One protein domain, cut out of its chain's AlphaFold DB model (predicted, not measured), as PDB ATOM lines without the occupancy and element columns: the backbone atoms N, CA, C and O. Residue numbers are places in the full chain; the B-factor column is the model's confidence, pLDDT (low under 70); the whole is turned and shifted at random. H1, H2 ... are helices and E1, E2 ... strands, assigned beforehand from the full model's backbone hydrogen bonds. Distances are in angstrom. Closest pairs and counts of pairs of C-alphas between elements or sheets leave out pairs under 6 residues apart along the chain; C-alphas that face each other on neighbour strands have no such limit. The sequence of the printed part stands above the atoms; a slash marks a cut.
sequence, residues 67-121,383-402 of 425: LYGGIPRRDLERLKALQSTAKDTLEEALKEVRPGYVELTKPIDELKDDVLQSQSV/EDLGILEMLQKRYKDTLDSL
ATOM      1  N   LEU A  67     161.419  92.808 112.850       87.56
ATOM      2  CA  LEU A  67     161.930  92.078 114.009       87.56
ATOM      3  C   LEU A  67     161.222  92.470 115.307       87.56
ATOM      4  O   LEU A  67     160.827  91.594 116.065       87.56
ATOM      5  N   TYR A  68     161.038  93.770 115.558       87.25
ATOM      6  CA  TYR A  68     160.608  94.262 116.876       87.25
ATOM      7  C   TYR A  68     159.340  95.126 116.851       87.25
ATOM      8  O   TYR A  68     158.976  95.705 117.874       87.25
ATOM      9  N   GLY A  69     158.681  95.250 115.698       89.12
ATOM     10  CA  GLY A  69     157.398  95.939 115.561       89.12
ATOM     11  C   GLY A  69     157.475  97.467 115.608       89.12
ATOM     12  O   GLY A  69     158.483  98.084 115.965       89.12
ATOM     13  N   GLY A  70     156.377  98.111 115.226       92.31
ATOM     14  CA  GLY A  70     156.268  99.568 115.173       92.31
ATOM     15  C   GLY A  70     156.727 100.174 113.843       92.31
ATOM     16  O   GLY A  70     157.605  99.668 113.146       92.31
ATOM     17  N   ILE A  71     156.107 101.296 113.497       94.50
ATOM     18  CA  ILE A  71     156.252 102.002 112.228       94.50
ATOM     19  C   ILE A  71     157.463 102.947 112.301       94.50
ATOM     20  O   ILE A  71     157.528 103.780 113.211       94.50
ATOM     21  N   PRO A  72     158.417 102.883 111.353       94.50
ATOM     22  CA  PRO A  72     159.552 103.804 111.315       94.50
ATOM     23  C   PRO A  72     159.106 105.258 111.101       94.50
ATOM     24  O   PRO A  72     158.383 105.559 110.148       94.50
ATOM     25  N   ARG A  73     159.619 106.206 111.902       92.62
ATOM     26  CA  ARG A  73     159.305 107.642 111.725       92.62
ATOM     27  C   ARG A  73     159.656 108.170 110.328       92.62
ATOM     28  O   ARG A  73     158.927 108.999 109.793       92.62
ATOM     29  N   ARG A  74     160.714 107.643 109.701       91.06
ATOM     30  CA  ARG A  74     161.116 108.001 108.325       91.06
ATOM     31  C   ARG A  74     160.038 107.714 107.275       91.06
ATOM     32  O   ARG A  74     159.975 108.407 106.265       91.06
ATOM     33  N   ASP A  75     159.196 106.704 107.493       91.69
ATOM     34  CA  ASP A  75     158.131 106.360 106.548       91.69
ATOM     35  C   ASP A  75     156.926 107.290 106.724       91.69
ATOM     36  O   ASP A  75     156.262 107.624 105.742       91.69
ATOM     37  N   LEU A  76     156.718 107.824 107.931       90.88
ATOM     38  CA  LEU A  76     155.713 108.856 108.196       90.88
ATOM     39  C   LEU A  76     156.047 110.202 107.541       90.88
ATOM     40  O   LEU A  76     155.139 110.968 107.224       90.88
ATOM     41  N   GLU A  77     157.324 110.501 107.293       88.12
ATOM     42  CA  GLU A  77     157.740 111.702 106.549       88.12
ATOM     43  C   GLU A  77     157.318 111.650 105.070       88.12
ATOM     44  O   GLU A  77     157.218 112.685 104.404       88.12
ATOM     45  N   ARG A  78     157.037 110.449 104.540       88.25
ATOM     46  CA  ARG A  78     156.556 110.259 103.163       88.25
ATOM     47  C   ARG A  78     155.081 110.637 103.005       88.25
ATOM     48  O   ARG A  78     154.667 110.928 101.884       88.25
ATOM     49  N   LEU A  79     154.326 110.690 104.106       92.19
ATOM     50  CA  LEU A  79     152.900 111.025 104.163       92.19
ATOM     51  C   LEU A  79     152.696 112.548 104.085       92.19
ATOM     52  O   LEU A  79     152.333 113.214 105.057       92.19
ATOM     53  N   LYS A  80     153.039 113.138 102.935       91.44
ATOM     54  CA  LYS A  80     153.162 114.598 102.779       91.44
ATOM     55  C   LYS A  80     151.846 115.343 103.015       91.44
ATOM     56  O   LYS A  80     151.869 116.456 103.547       91.44
ATOM     57  N   ALA A  81     150.716 114.786 102.590       92.31
ATOM     58  CA  ALA A  81     149.421 115.431 102.749       92.31
ATOM     59  C   ALA A  81     149.012 115.443 104.231       92.31
ATOM     60  O   ALA A  81     148.666 116.512 104.741       92.31
ATOM     61  N   LEU A  82     149.171 114.318 104.939       91.38
ATOM     62  CA  LEU A  82     148.946 114.244 106.388       91.38
ATOM     63  C   LEU A  82     149.877 115.184 107.160       91.38
ATOM     64  O   LEU A  82     149.401 116.020 107.924       91.38
ATOM     65  N   GLN A  83     151.184 115.129 106.894       91.00
ATOM     66  CA  GLN A  83     152.190 115.961 107.569       91.00
ATOM     67  C   GLN A  83     151.984 117.465 107.353       91.00
ATOM     68  O   GLN A  83     152.359 118.280 108.193       91.00
ATOM     69  N   SER A  84     151.420 117.858 106.210       91.31
ATOM     70  CA  SER A  84     151.176 119.269 105.897       91.31
ATOM     71  C   SER A  84     149.862 119.806 106.457       91.31
ATOM     72  O   SER A  84     149.768 121.007 106.703       91.31
ATOM     73  N   THR A  85     148.845 118.949 106.595       89.56
ATOM     74  CA  THR A  85     147.464 119.385 106.836       89.56
ATOM     75  C   THR A  85     146.955 118.949 108.206       89.56
ATOM     76  O   THR A  85     146.340 119.760 108.884       89.56
ATOM     77  N   ALA A  86     147.235 117.725 108.654       91.38
ATOM     78  CA  ALA A  86     146.702 117.152 109.896       91.38
ATOM     79  C   ALA A  86     147.821 116.635 110.818       91.38
ATOM     80  O   ALA A  86     147.710 115.572 111.425       91.38
ATOM     81  N   LYS A  87     148.929 117.384 110.898       91.31
ATOM     82  CA  LYS A  87     150.121 116.975 111.648       91.31
ATOM     83  C   LYS A  87     149.839 116.747 113.131       91.31
ATOM     84  O   LYS A  87     150.277 115.741 113.673       91.31
ATOM     85  N   ASP A  88     149.122 117.670 113.763       90.94
ATOM     86  CA  ASP A  88     148.862 117.609 115.203       90.94
ATOM     87  C   ASP A  88     148.001 116.384 115.539       90.94
ATOM     88  O   ASP A  88     148.379 115.579 116.385       90.94
ATOM     89  N   THR A  89     146.927 116.153 114.773       91.75
ATOM     90  CA  THR A  89     146.076 114.957 114.887       91.75
ATOM     91  C   THR A  89     146.855 113.659 114.660       91.75
ATOM     92  O   THR A  89     146.616 112.667 115.347       91.75
ATOM     93  N   LEU A  90     147.796 113.652 113.706       92.25
ATOM     94  CA  LEU A  90     148.665 112.504 113.461       92.25
ATOM     95  C   LEU A  90     149.596 112.244 114.654       92.25
ATOM     96  O   LEU A  90     149.667 111.114 115.115       92.25
ATOM     97  N   GLU A  91     150.294 113.259 115.170       92.38
ATOM     98  CA  GLU A  91     151.226 113.086 116.298       92.38
ATOM     99  C   GLU A  91     150.503 112.700 117.599       92.38
ATOM    100  O   GLU A  91     151.019 111.884 118.356       92.38
ATOM    101  N   GLU A  92     149.288 113.200 117.844       92.38
ATOM    102  CA  GLU A  92     148.448 112.778 118.979       92.38
ATOM    103  C   GLU A  92     148.030 111.300 118.895       92.38
ATOM    104  O   GLU A  92     147.836 110.632 119.916       92.38
ATOM    105  N   ALA A  93     147.906 110.774 117.677       92.62
ATOM    106  CA  ALA A  93     147.569 109.381 117.419       92.62
ATOM    107  C   ALA A  93     148.783 108.441 117.440       92.62
ATOM    108  O   ALA A  93     148.618 107.238 117.235       92.62
ATOM    109  N   LEU A  94     149.992 108.960 117.674       94.00
ATOM    110  CA  LEU A  94     151.231 108.193 117.647       94.00
ATOM    111  C   LEU A  94     151.864 108.110 119.035       94.00
ATOM    112  O   LEU A  94     152.020 109.098 119.750       94.00
ATOM    113  N   LYS A  95     152.310 106.908 119.397       94.44
ATOM    114  CA  LYS A  95     153.091 106.659 120.607       94.44
ATOM    115  C   LYS A  95     154.429 106.044 120.241       94.44
ATOM    116  O   LYS A  95     154.487 105.054 119.522       94.44
ATOM    117  N   GLU A  96     155.510 106.611 120.764       93.50
ATOM    118  CA  GLU A  96     156.840 106.033 120.595       93.50
ATOM    119  C   GLU A  96     156.975 104.760 121.437       93.50
ATOM    120  O   GLU A  96     156.809 104.785 122.658       93.50
ATOM    121  N   VAL A  97     157.250 103.644 120.761       91.69
ATOM    122  CA  VAL A  97     157.447 102.325 121.386       91.69
ATOM    123  C   VAL A  97     158.930 102.021 121.592       91.69
ATOM    124  O   VAL A  97     159.304 101.351 122.551       91.69
ATOM    125  N   ARG A  98     159.791 102.570 120.729       91.88
ATOM    126  CA  ARG A  98     161.257 102.489 120.801       91.88
ATOM    127  C   ARG A  98     161.874 103.645 120.003       91.88
ATOM    128  O   ARG A  98     161.176 104.209 119.162       91.88
ATOM    129  N   PRO A  99     163.159 103.987 120.216       92.44
ATOM    130  CA  PRO A  99     163.783 105.139 119.567       92.44
ATOM    131  C   PRO A  99     163.591 105.138 118.045       92.44
ATOM    132  O   PRO A  99     164.146 104.292 117.348       92.44
ATOM    133  N   GLY A 100     162.801 106.085 117.534       92.25
ATOM    134  CA  GLY A 100     162.541 106.240 116.096       92.25
ATOM    135  C   GLY A 100     161.412 105.380 115.507       92.25
ATOM    136  O   GLY A 100     161.166 105.483 114.302       92.25
ATOM    137  N   TYR A 101     160.693 104.602 116.323       94.38
ATOM    138  CA  TYR A 101     159.550 103.788 115.893       94.38
ATOM    139  C   TYR A 101     158.316 104.067 116.744       94.38
ATOM    140  O   TYR A 101     158.381 104.192 117.970       94.38
ATOM    141  N   VAL A 102     157.173 104.137 116.075       94.69
ATOM    142  CA  VAL A 102     155.905 104.550 116.671       94.69
ATOM    143  C   VAL A 102     154.793 103.559 116.366       94.69
ATOM    144  O   VAL A 102     154.836 102.834 115.378       94.69
ATOM    145  N   GLU A 103     153.777 103.547 117.210       93.44
ATOM    146  CA  GLU A 103     152.565 102.762 117.030       93.44
ATOM    147  C   GLU A 103     151.343 103.676 117.122       93.44
ATOM    148  O   GLU A 103     151.388 104.726 117.772       93.44
ATOM    149  N   LEU A 104     150.258 103.285 116.453       93.38
ATOM    150  CA  LEU A 104     148.985 103.986 116.554       93.38
ATOM    151  C   LEU A 104     148.336 103.721 117.913       93.38
ATOM    152  O   LEU A 104     148.225 102.578 118.349       93.38
ATOM    153  N   THR A 105     147.875 104.778 118.575       92.75
ATOM    154  CA  THR A 105     147.202 104.689 119.882       92.75
ATOM    155  C   THR A 105     145.737 104.272 119.784       92.75
ATOM    156  O   THR A 105     145.133 103.928 120.799       92.75
ATOM    157  N   LYS A 106     145.172 104.298 118.576       92.44
ATOM    158  CA  LYS A 106     143.775 103.992 118.261       92.44
ATOM    159  C   LYS A 106     143.667 103.268 116.914       92.44
ATOM    160  O   LYS A 106     144.617 103.325 116.125       92.44
ATOM    161  N   PRO A 107     142.542 102.587 116.636       92.75
ATOM    162  CA  PRO A 107     142.289 101.983 115.334       92.75
ATOM    163  C   PRO A 107     142.449 102.991 114.192       92.75
ATOM    164  O   PRO A 107     142.105 104.167 114.323       92.75
ATOM    165  N   ILE A 108     142.952 102.519 113.050       90.81
ATOM    166  CA  ILE A 108     143.176 103.374 111.880       90.81
ATOM    167  C   ILE A 108     141.880 104.012 111.373       90.81
ATOM    168  O   ILE A 108     141.917 105.134 110.883       90.81
ATOM    169  N   ASP A 109     140.740 103.338 111.528       91.00
ATOM    170  CA  ASP A 109     139.443 103.862 111.098       91.00
ATOM    171  C   ASP A 109     138.990 105.053 111.953       91.00
ATOM    172  O   ASP A 109     138.565 106.063 111.400       91.00
ATOM    173  N   GLU A 110     139.220 105.014 113.268       93.44
ATOM    174  CA  GLU A 110     138.992 106.175 114.141       93.44
ATOM    175  C   GLU A 110     139.937 107.335 113.786       93.44
ATOM    176  O   GLU A 110     139.526 108.492 113.732       93.44
ATOM    177  N   LEU A 111     141.205 107.040 113.469       92.88
ATOM    178  CA  LEU A 111     142.146 108.068 113.013       92.88
ATOM    179  C   LEU A 111     141.731 108.689 111.670       92.88
ATOM    180  O   LEU A 111     141.926 109.890 111.477       92.88
ATOM    181  N   LYS A 112     141.180 107.901 110.737       93.50
ATOM    182  CA  LYS A 112     140.669 108.421 109.461       93.50
ATOM    183  C   LYS A 112     139.591 109.471 109.718       93.50
ATOM    184  O   LYS A 112     139.678 110.563 109.153       93.50
ATOM    185  N   ASP A 113     138.636 109.168 110.590       93.19
ATOM    186  CA  ASP A 113     137.556 110.091 110.934       93.19
ATOM    187  C   ASP A 113     138.089 111.354 111.621       93.19
ATOM    188  O   ASP A 113     137.776 112.464 111.186       93.19
ATOM    189  N   ASP A 114     138.980 111.208 112.603       93.50
ATOM    190  CA  ASP A 114     139.578 112.344 113.315       93.50
ATOM    191  C   ASP A 114     140.383 113.267 112.391       93.50
ATOM    192  O   ASP A 114     140.332 114.492 112.518       93.50
ATOM    193  N   VAL A 115     141.120 112.705 111.428       93.94
ATOM    194  CA  VAL A 115     141.859 113.495 110.435       93.94
ATOM    195  C   VAL A 115     140.900 114.266 109.534       93.94
ATOM    196  O   VAL A 115     141.115 115.457 109.301       93.94
ATOM    197  N   LEU A 116     139.842 113.625 109.031       92.12
ATOM    198  CA  LEU A 116     138.874 114.277 108.143       92.12
ATOM    199  C   LEU A 116     138.035 115.339 108.872       92.12
ATOM    200  O   LEU A 116     137.629 116.324 108.254       92.12
ATOM    201  N   GLN A 117     137.829 115.178 110.180       93.06
ATOM    202  CA  GLN A 117     137.132 116.137 111.042       93.06
ATOM    203  C   GLN A 117     138.065 117.148 111.722       93.06
ATOM    204  O   GLN A 117     137.600 118.020 112.459       93.06
ATOM    205  N   SER A 118     139.374 117.074 111.471       93.88
ATOM    206  CA  SER A 118     140.334 118.011 112.050       93.88
ATOM    207  C   SER A 118     140.049 119.448 111.606       93.88
ATOM    208  O   SER A 118     139.671 119.720 110.462       93.88
ATOM    209  N   GLN A 119     140.269 120.397 112.519       92.81
ATOM    210  CA  GLN A 119     139.980 121.815 112.288       92.81
ATOM    211  C   GLN A 119     140.657 122.348 111.016       92.81
ATOM    212  O   GLN A 119     140.044 123.080 110.243       92.81
ATOM    213  N   SER A 120     141.897 121.936 110.752       91.31
ATOM    214  CA  SER A 120     142.659 122.348 109.571       91.31
ATOM    215  C   SER A 120     142.059 121.838 108.257       91.31
ATOM    216  O   SER A 120     142.035 122.570 107.262       91.31
ATOM    217  N   VAL A 121     141.559 120.598 108.232       93.00
ATOM    218  CA  VAL A 121     140.880 120.028 107.062       93.00
ATOM    219  C   VAL A 121     139.544 120.726 106.845       93.00
ATOM    220  O   VAL A 121     139.267 121.151 105.724       93.00
ATOM    221  N   GLU A 383     144.737 108.654 100.697       93.00
ATOM    222  CA  GLU A 383     145.888 107.944 100.128       93.00
ATOM    223  C   GLU A 383     147.005 107.776 101.171       93.00
ATOM    224  O   GLU A 383     147.465 106.656 101.396       93.00
ATOM    225  N   ASP A 384     147.378 108.849 101.873       94.62
ATOM    226  CA  ASP A 384     148.369 108.795 102.954       94.62
ATOM    227  C   ASP A 384     147.906 107.909 104.133       94.62
ATOM    228  O   ASP A 384     148.696 107.138 104.678       94.62
ATOM    229  N   LEU A 385     146.624 107.963 104.512       94.19
ATOM    230  CA  LEU A 385     146.040 107.103 105.551       94.19
ATOM    231  C   LEU A 385     146.028 105.628 105.134       94.19
ATOM    232  O   LEU A 385     146.297 104.762 105.961       94.19
ATOM    233  N   GLY A 386     145.777 105.328 103.858       93.94
ATOM    234  CA  GLY A 386     145.878 103.970 103.322       93.94
ATOM    235  C   GLY A 386     147.316 103.442 103.327       93.94
ATOM    236  O   GLY A 386     147.548 102.263 103.593       93.94
ATOM    237  N   ILE A 387     148.303 104.313 103.099       93.56
ATOM    238  CA  ILE A 387     149.718 103.962 103.271       93.56
ATOM    239  C   ILE A 387     150.019 103.677 104.747       93.56
ATOM    240  O   ILE A 387     150.693 102.694 105.049       93.56
ATOM    241  N   LEU A 388     149.516 104.502 105.665       94.44
ATOM    242  CA  LEU A 388     149.691 104.300 107.102       94.44
ATOM    243  C   LEU A 388     149.065 102.981 107.579       94.44
ATOM    244  O   LEU A 388     149.707 102.241 108.320       94.44
ATOM    245  N   GLU A 389     147.865 102.648 107.099       94.38
ATOM    246  CA  GLU A 389     147.195 101.364 107.341       94.38
ATOM    247  C   GLU A 389     148.041 100.184 106.846       94.38
ATOM    248  O   GLU A 389     148.245  99.196 107.553       94.38
ATOM    249  N   MET A 390     148.590 100.310 105.637       93.81
ATOM    250  CA  MET A 390     149.487  99.313 105.069       93.81
ATOM    251  C   MET A 390     150.750  99.139 105.924       93.81
ATOM    252  O   MET A 390     151.138  98.001 106.184       93.81
ATOM    253  N   LEU A 391     151.367 100.229 106.398       93.12
ATOM    254  CA  LEU A 391     152.545 100.180 107.276       93.12
ATOM    255  C   LEU A 391     152.220  99.560 108.637       93.12
ATOM    256  O   LEU A 391     153.000  98.746 109.129       93.12
ATOM    257  N   GLN A 392     151.065  99.897 109.219       91.88
ATOM    258  CA  GLN A 392     150.589  99.287 110.458       91.88
ATOM    259  C   GLN A 392     150.440  97.778 110.281       91.88
ATOM    260  O   GLN A 392     151.012  97.021 111.053       91.88
ATOM    261  N   LYS A 393     149.730  97.329 109.237       91.19
ATOM    262  CA  LYS A 393     149.543  95.901 108.953       91.19
ATOM    263  C   LYS A 393     150.869  95.190 108.684       91.19
ATOM    264  O   LYS A 393     151.057  94.065 109.127       91.19
ATOM    265  N   ARG A 394     151.786  95.843 107.966       91.62
ATOM    266  CA  ARG A 394     153.097  95.292 107.597       91.62
ATOM    267  C   ARG A 394     153.978  94.993 108.809       91.62
ATOM    268  O   ARG A 394     154.719  94.021 108.756       91.62
ATOM    269  N   TYR A 395     153.931  95.834 109.839       91.12
ATOM    270  CA  TYR A 395     154.798  95.736 111.020       91.12
ATOM    271  C   TYR A 395     154.032  95.361 112.298       91.12
ATOM    272  O   TYR A 395     154.527  95.603 113.400       91.12
ATOM    273  N   LYS A 396     152.812  94.825 112.148       86.81
ATOM    274  CA  LYS A 396     151.968  94.361 113.255       86.81
ATOM    275  C   LYS A 396     152.489  93.048 113.832       86.81
ATOM    276  O   LYS A 396     152.689  92.957 115.037       86.81
ATOM    277  N   ASP A 397     152.695  92.064 112.962       84.00
ATOM    278  CA  ASP A 397     153.147  90.731 113.347       84.00
ATOM    279  C   ASP A 397     154.675  90.704 113.241       84.00
ATOM    280  O   ASP A 397     155.243  90.912 112.164       84.00
ATOM    281  N   THR A 398     155.348  90.528 114.374       84.31
ATOM    282  CA  THR A 398     156.809  90.528 114.459       84.31
ATOM    283  C   THR A 398     157.357  89.120 114.287       84.31
ATOM    284  O   THR A 398     156.645  88.134 114.481       84.31
ATOM    285  N   LEU A 399     158.645  88.996 113.948       79.00
ATOM    286  CA  LEU A 399     159.295  87.683 113.905       79.00
ATOM    287  C   LEU A 399     159.128  86.942 115.242       79.00
ATOM    288  O   LEU A 399     158.741  85.779 115.244       79.00
ATOM    289  N   ASP A 400     159.338  87.643 116.359       77.44
ATOM    290  CA  ASP A 400     159.201  87.071 117.700       77.44
ATOM    291  C   ASP A 400     157.762  86.595 117.979       77.44
ATOM    292  O   ASP A 400     157.575  85.500 118.511       77.44
ATOM    293  N   SER A 401     156.737  87.365 117.581       81.44
ATOM    294  CA  SER A 401     155.340  86.959 117.790       81.44
ATOM    295  C   SER A 401     154.946  85.774 116.912       81.44
ATOM    296  O   SER A 401     154.225  84.891 117.368       81.44
ATOM    297  N   LEU A 402     155.440  85.724 115.672       82.44
ATOM    298  CA  LEU A 402     155.196  84.609 114.755       82.44
ATOM    299  C   LEU A 402     155.915  83.331 115.208       82.44
ATOM    300  O   LEU A 402     155.368  82.239 115.075       82.44
TER     301      LEU A 402
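AT A GLANCE: This is residues 67 to 121 and 383 to 402 of the 425 residues of the protein "N-6 DNA methylase" of Thermoanaerobacterales bacterium (UniProt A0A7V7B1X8). This is an elongated cluster of short helices with a small two-stranded hairpin, E1 and E2, along one side, and the short stretch 71 to 72 is paired with residues 101 to 102 of E2, antiparallel. H4 and H5, the two longest helices, run opposite ways along the length; H2 and H3 lie toward one end, and H6 is at the other. The printed part has 75 residues with six named helices and two strands, in the order H1 H2 H3 E1 E2 H4 H5 H6; the class is mostly helix and the sheet is antiparallel. It is compact, with a radius of gyration of the C-alphas of 12.3 A and spans of 40 by 21 by 19 A.

IN THESE COORDINATES: H1 is residues 73 to 76, from C-alpha 73 at (159.305, 107.642, 111.725). H2 is 80 to 85 and H3 is 87 to 92. E1, 94 to 98, is 12.0 A long; E2, 101 to 104, 10.6 A. H4, 108 to 116, is 12.3 A long, and H5, 383 to 394, 16.4 A. H6, 399 to 402, ends at C-alpha 402, (155.196, 84.609, 114.755).

HOW THE PARTS SIT: In the hairpin, N 95 and O 103 are 2.9 A apart, within hydrogen-bond range. The closest C-alphas of H1 and E2, Arg 73 and Tyr 101, are 5.7 A apart. H2 touches H5 residues 384 to 385 alone, at a steep tilt of 61 degrees; C-alphas 82 and 384 are closest, 6.5 A. H3 and H4 touch, closest at C-alphas 89 and 115, 6.3 A. H4 only just touches H5, with 3 pairs of C-alphas within 8 A, at a shallow tilt of 20 degrees; C-alphas 108 and 389 are closest, 6.4 A. H5 and H6 are apart. Every O i to N i+4 pair is within range in H2, H3, H4 and H5; H1 and H6 are too short for one.

THE WHOLE: The C-alphas of Gln 119 and Leu 402 are farthest apart, 40.3 A. Residues 122 to 382 are not printed; C-alphas 121 and 383 are 14.8 A apart across the cut. The links printed whole are tight. No printed residue is under 70 in pLDDT.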